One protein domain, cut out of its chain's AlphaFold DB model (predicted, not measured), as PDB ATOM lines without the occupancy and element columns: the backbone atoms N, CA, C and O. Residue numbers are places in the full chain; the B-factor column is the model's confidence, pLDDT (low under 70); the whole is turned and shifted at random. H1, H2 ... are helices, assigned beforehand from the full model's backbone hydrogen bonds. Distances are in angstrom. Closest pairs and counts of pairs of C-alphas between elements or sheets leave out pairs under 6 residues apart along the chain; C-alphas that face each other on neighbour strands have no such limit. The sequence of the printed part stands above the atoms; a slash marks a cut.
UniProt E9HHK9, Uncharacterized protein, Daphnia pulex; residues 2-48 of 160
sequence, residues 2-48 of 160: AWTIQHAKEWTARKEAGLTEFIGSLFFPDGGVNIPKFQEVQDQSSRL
ATOM      1  N   ALA A   2     122.059  74.372  99.959       69.44
ATOM      2  CA  ALA A   2     121.128  75.518  99.954       69.44
ATOM      3  C   ALA A   2     119.775  75.243 100.646       69.44
ATOM      4  O   ALA A   2     119.311  76.061 101.433       69.44
ATOM      5  N   TRP A   3     119.207  74.053 100.428       70.31
ATOM      6  CA  TRP A   3     117.957  73.610 101.057       70.31
ATOM      7  C   TRP A   3     118.034  73.577 102.595       70.31
ATOM      8  O   TRP A   3     117.170  74.113 103.280       70.31
ATOM      9  N   THR A   4     119.114  73.019 103.147       69.31
ATOM     10  CA  THR A   4     119.337  72.924 104.598       69.31
ATOM     11  C   THR A   4     119.498  74.298 105.246       69.31
ATOM     12  O   THR A   4     118.969  74.539 106.325       69.31
ATOM     13  N   ILE A   5     120.190  75.219 104.569       72.38
ATOM     14  CA  ILE A   5     120.365  76.602 105.034       72.38
ATOM     15  C   ILE A   5     119.024  77.339 105.043       72.38
ATOM     16  O   ILE A   5     118.708  78.013 106.020       72.38
ATOM     17  N   GLN A   6     118.234  77.209 103.976       74.56
ATOM     18  CA  GLN A   6     116.918  77.835 103.892       74.56
ATOM     19  C   GLN A   6     115.998  77.336 105.010       74.56
ATOM     20  O   GLN A   6     115.454  78.150 105.752       74.56
ATOM     21  N   HIS A   7     115.893  76.020 105.200       73.75
ATOM     22  CA  HIS A   7     115.064  75.483 106.272       73.75
ATOM     23  C   HIS A   7     115.573  75.893 107.651       73.75
ATOM     24  O   HIS A   7     114.774  76.296 108.487       73.75
ATOM     25  N   ALA A   8     116.882  75.868 107.911       75.38
ATOM     26  CA  ALA A   8     117.411  76.327 109.195       75.38
ATOM     27  C   ALA A   8     117.024  77.792 109.495       75.38
ATOM     28  O   ALA A   8     116.714  78.121 110.643       75.38
ATOM     29  N   LYS A   9     116.962  78.662 108.473       82.06
ATOM     30  CA  LYS A   9     116.440  80.032 108.618       82.06
ATOM     31  C   LYS A   9     114.947  80.045 108.937       82.06
ATOM     32  O   LYS A   9     114.545  80.739 109.862       82.06
ATOM     33  N   GLU A  10     114.144  79.258 108.224       78.69
ATOM     34  CA  GLU A  10     112.702  79.136 108.482       78.69
ATOM     35  C   GLU A  10     112.421  78.661 109.918       78.69
ATOM     36  O   GLU A  10     111.605  79.259 110.614       78.69
ATOM     37  N   TRP A  11     113.134  77.645 110.408       78.25
ATOM     38  CA  TRP A  11     113.010  77.153 111.786       78.25
ATOM     39  C   TRP A  11     113.423  78.194 112.829       78.25
ATOM     40  O   TRP A  11     112.780  78.313 113.871       78.25
ATOM     41  N   THR A  12     114.467  78.971 112.539       85.38
ATOM     42  CA  THR A  12     114.895  80.075 113.407       85.38
ATOM     43  C   THR A  12     113.818  81.161 113.468       85.38
ATOM     44  O   THR A  12     113.418  81.550 114.562       85.38
ATOM     45  N   ALA A  13     113.248  81.553 112.326       83.56
ATOM     46  CA  ALA A  13     112.153  82.523 112.267       83.56
ATOM     47  C   ALA A  13     110.889  82.029 112.996       83.56
ATOM     48  O   ALA A  13     110.228  82.790 113.697       83.56
ATOM     49  N   ARG A  14     110.561  80.733 112.893       81.44
ATOM     50  CA  ARG A  14     109.446  80.127 113.642       81.44
ATOM     51  C   ARG A  14     109.665  80.188 115.151       81.44
ATOM     52  O   ARG A  14     108.708  80.410 115.887       81.44
ATOM     53  N   LYS A  15     110.907  79.993 115.606       83.69
ATOM     54  CA  LYS A  15     111.274  80.126 117.019       83.69
ATOM     55  C   LYS A  15     111.145  81.572 117.492       83.69
ATOM     56  O   LYS A  15     110.561  81.812 118.541       83.69
ATOM     57  N   GLU A  16     111.630  82.532 116.709       86.94
ATOM     58  CA  GLU A  16     111.487  83.967 116.999       86.94
ATOM     59  C   GLU A  16     110.016  84.410 117.044       86.94
ATOM     60  O   GLU A  16     109.646  85.245 117.864       86.94
ATOM     61  N   ALA A  17     109.162  83.797 116.219       80.88
ATOM     62  CA  ALA A  17     107.716  84.010 116.218       80.88
ATOM     63  C   ALA A  17     106.958  83.244 117.325       80.88
ATOM     64  O   ALA A  17     105.733  83.328 117.386       80.88
ATOM     65  N   GLY A  18     107.644  82.467 118.175       82.19
ATOM     66  CA  GLY A  18     107.020  81.683 119.250       82.19
ATOM     67  C   GLY A  18     106.178  80.490 118.774       82.19
ATOM     68  O   GLY A  18     105.348  79.979 119.522       82.19
ATOM     69  N   LEU A  19     106.358  80.040 117.529       76.81
ATOM     70  CA  LEU A  19     105.614  78.910 116.956       76.81
ATOM     71  C   LEU A  19     106.253  77.555 117.286       76.81
ATOM     72  O   LEU A  19     105.580  76.528 117.270       76.81
ATOM     73  N   THR A  20     107.550  77.534 117.568       75.31
ATOM     74  CA  THR A  20     108.284  76.322 117.942       75.31
ATOM     75  C   THR A  20     109.328  76.658 118.993       75.31
ATOM     76  O   THR A  20     109.846  77.775 119.022       75.31
ATOM     77  N   GLU A  21     109.661  75.696 119.845       80.56
ATOM     78  CA  GLU A  21     110.670  75.872 120.885       80.56
ATOM     79  C   GLU A  21     111.775  74.826 120.758       80.56
ATOM     80  O   GLU A  21     111.525  73.624 120.701       80.56
ATOM     81  N   PHE A  22     113.025  75.290 120.755       82.88
ATOM     82  CA  PHE A  22     114.201  74.432 120.875       82.88
ATOM     83  C   PHE A  22     115.362  75.181 121.535       82.88
ATOM     84  O   PHE A  22     115.552  76.388 121.348       82.88
ATOM     85  N   ILE A  23     116.177  74.454 122.300       84.81
ATOM     86  CA  ILE A  23     117.331  75.009 123.016       84.81
ATOM     87  C   ILE A  23     118.512  75.184 122.054       84.81
ATOM     88  O   ILE A  23     118.868  74.256 121.329       84.81
ATOM     89  N   GLY A  24     119.151  76.358 122.081       86.38
ATOM     90  CA  GLY A  24     120.339  76.669 121.276       86.38
ATOM     91  C   GLY A  24     120.046  77.309 119.910       86.38
ATOM     92  O   GLY A  24     118.935  77.782 119.656       86.38
ATOM     93  N   SER A  25     121.075  77.353 119.056       89.62
ATOM     94  CA  SER A  25     121.054  77.956 117.714       89.62
ATOM     95  C   SER A  25     121.237  76.896 116.624       89.62
ATOM     96  O   SER A  25     122.042  75.975 116.778       89.62
ATOM     97  N   LEU A  26     120.515  77.056 115.509       88.25
ATOM     98  CA  LEU A  26     120.698  76.251 114.294       88.25
ATOM     99  C   LEU A  26     121.900  76.706 113.454       88.25
ATOM    100  O   LEU A  26     122.309  75.991 112.543       88.25
ATOM    101  N   PHE A  27     122.469  77.869 113.767       91.62
ATOM    102  CA  PHE A  27     123.642  78.431 113.105       91.62
ATOM    103  C   PHE A  27     124.801  78.588 114.087       91.62
ATOM    104  O   PHE A  27     124.610  79.021 115.229       91.62
ATOM    105  N   PHE A  28     126.000  78.251 113.628       90.06
ATOM    106  CA  PHE A  28     127.248  78.607 114.292       90.06
ATOM    107  C   PHE A  28     127.553  80.107 114.104       90.06
ATOM    108  O   PHE A  28     126.999  80.738 113.198       90.06
ATOM    109  N   PRO A  29     128.443  80.701 114.925       89.12
ATOM    110  CA  PRO A  29     128.817  82.114 114.799       89.12
ATOM    111  C   PRO A  29     129.438  82.496 113.447       89.12
ATOM    112  O   PRO A  29     129.396  83.659 113.063       89.12
ATOM    113  N   ASP A  30     129.998  81.528 112.719       89.38
ATOM    114  CA  ASP A  30     130.566  81.700 111.376       89.38
ATOM    115  C   ASP A  30     129.508  81.674 110.250       89.38
ATOM    116  O   ASP A  30     129.844  81.808 109.074       89.38
ATOM    117  N   GLY A  31     128.225  81.506 110.595       83.12
ATOM    118  CA  GLY A  31     127.109  81.419 109.650       83.12
ATOM    119  C   GLY A  31     126.880  80.022 109.060       83.12
ATOM    120  O   GLY A  31     125.937  79.838 108.284       83.12
ATOM    121  N   GLY A  32     127.689  79.026 109.432       86.62
ATOM    122  CA  GLY A  32     127.479  77.627 109.069       86.62
ATOM    123  C   GLY A  32     126.264  77.020 109.777       86.62
ATOM    124  O   GLY A  32     125.940  77.377 110.909       86.62
ATOM    125  N   VAL A  33     125.577  76.076 109.127       84.81
ATOM    126  CA  VAL A  33     124.449  75.361 109.754       84.81
ATOM    127  C   VAL A  33     124.981  74.294 110.706       84.81
ATOM    128  O   VAL A  33     125.782  73.444 110.317       84.81
ATOM    129  N   ASN A  34     124.468  74.282 111.932       89.06
ATOM    130  CA  ASN A  34     124.674  73.207 112.890       89.06
ATOM    131  C   ASN A  34     123.820  71.992 112.493       89.06
ATOM    132  O   ASN A  34     122.690  71.831 112.955       89.06
ATOM    133  N   ILE A  35     124.348  71.157 111.590       83.19
ATOM    134  CA  ILE A  35     123.631  70.016 110.994       83.19
ATOM    135  C   ILE A  35     123.062  69.047 112.047       83.19
ATOM    136  O   ILE A  35     121.879  68.724 111.933       83.19
ATOM    137  N   PRO A  36     123.813  68.622 113.088       85.50
ATOM    138  CA  PRO A  36     123.253  67.763 114.132       85.50
ATOM    139  C   PRO A  36     122.041  68.386 114.832       85.50
ATOM    140  O   PRO A  36     121.020  67.727 115.015       85.50
ATOM    141  N   LYS A  37     122.113  69.682 115.170       84.38
ATOM    142  CA  LYS A  37     121.000  70.377 115.825       84.38
ATOM    143  C   LYS A  37     119.813  70.574 114.886       84.38
ATOM    144  O   LYS A  37     118.669  70.429 115.303       84.38
ATOM    145  N   PHE A  38     120.077  70.878 113.618       78.06
ATOM    146  CA  PHE A  38     119.048  70.990 112.591       78.06
ATOM    147  C   PHE A  38     118.257  69.683 112.441       78.06
ATOM    148  O   PHE A  38     117.030  69.722 112.429       78.06
ATOM    149  N   GLN A  39     118.943  68.537 112.400       76.75
ATOM    150  CA  GLN A  39     118.299  67.222 112.333       76.75
ATOM    151  C   GLN A  39     117.470  66.923 113.586       76.75
ATOM    152  O   GLN A  39     116.333  66.480 113.468       76.75
ATOM    153  N   GLU A  40     117.983  67.236 114.779       79.75
ATOM    154  CA  GLU A  40     117.241  67.069 116.037       79.75
ATOM    155  C   GLU A  40     115.922  67.863 116.041       79.75
ATOM    156  O   GLU A  40     114.865  67.317 116.360       79.75
ATOM    157  N   VAL A  41     115.974  69.143 115.650       76.31
ATOM    158  CA  VAL A  41     114.790  70.017 115.576       76.31
ATOM    159  C   VAL A  41     113.808  69.512 114.516       76.31
ATOM    160  O   VAL A  41     112.601  69.460 114.761       76.31
ATOM    161  N   GLN A  42     114.315  69.078 113.361       68.81
ATOM    162  CA  GLN A  42     113.503  68.514 112.287       68.81
ATOM    163  C   GLN A  42     112.787  67.223 112.723       68.81
ATOM    164  O   GLN A  42     111.597  67.053 112.450       68.81
ATOM    165  N   ASP A  43     113.469  66.327 113.435       68.88
ATOM    166  CA  ASP A  43     112.898  65.068 113.918       68.88
ATOM    167  C   ASP A  43     111.865  65.278 115.027       68.88
ATOM    168  O   ASP A  43     110.823  64.618 115.041       68.88
ATOM    169  N   GLN A  44     112.123  66.202 115.956       68.06
ATOM    170  CA  GLN A  44     111.175  66.535 117.019       68.06
ATOM    171  C   GLN A  44     109.917  67.176 116.447       68.06
ATOM    172  O   GLN A  44     108.801  66.769 116.778       68.06
ATOM    173  N   SER A  45     110.090  68.143 115.551       64.94
ATOM    174  CA  SER A  45     108.958  68.888 115.040       64.94
ATOM    175  C   SER A  45     108.224  68.165 113.917       64.94
ATOM    176  O   SER A  45     107.019  68.296 113.849       64.94
ATOM    177  N   SER A  46     108.838  67.292 113.111       60.38
ATOM    178  CA  SER A  46     108.090  66.465 112.136       60.38
ATOM    179  C   SER A  46     107.039  65.546 112.783       60.38
ATOM    180  O   SER A  46     106.047  65.176 112.149       60.38
ATOM    181  N   ARG A  47     107.213  65.203 114.065       61.38
ATOM    182  CA  ARG A  47     106.292  64.346 114.829       61.38
ATOM    183  C   ARG A  47     105.080  65.090 115.393       61.38
ATOM    184  O   ARG A  47     104.068  64.450 115.668       61.38
ATOM    185  N   LEU A  48     105.163  66.407 115.576       64.25
ATOM    186  CA  LEU A  48     104.144  67.207 116.269       64.25
ATOM    187  C   LEU A  48     102.929  67.606 115.404       64.25
ATOM    188  O   LEU A  48     101.808  67.375 115.864       64.25
TER     189      LEU A  48
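Overview. This is residues 2 to 48 of the 160 residues of an uncharacterized protein of Daphnia pulex (UniProt E9HHK9). Two helices, H1 and then H2, stand skewed to each other at a steep tilt of 62 degrees, nearest where Ala 8, in the middle of H1, comes close to Phe 38 of H2, and a long link, residues 17 to 34, folds back from the end of H1 to the start of H2. The printed part has 47 residues, with two named helices and no named strand; its class is all helix. It is compact, with a radius of gyration of the C-alphas of 9.9 A, and spans 29 by 19 by 19 A, only just elongated.

Along the chain. Find C-alpha 2 at (121.128, 75.518, 99.954); from there H1, residues 2 to 16, runs 21.3 A. H2, residues 35 to 46, runs 16.0 A to C-alpha 46 at (108.090, 66.465, 112.136).

Arrangement. Look at Ala 8 and Phe 38: their C-alphas, the closest of H1 and H2, are 6.5 A apart. The helices are close but not clearly touching, at a steep tilt of 62 degrees, the same way. In both, every O i to N i+4 pair is within hydrogen-bond range.

Size, cuts and confidence. The C-alphas farthest apart, of Asp 30 and Leu 48, are 30.5 A apart. The printed part has no cut. Look for pLDDT under 70 at residues 2, 4 and 42 to 48.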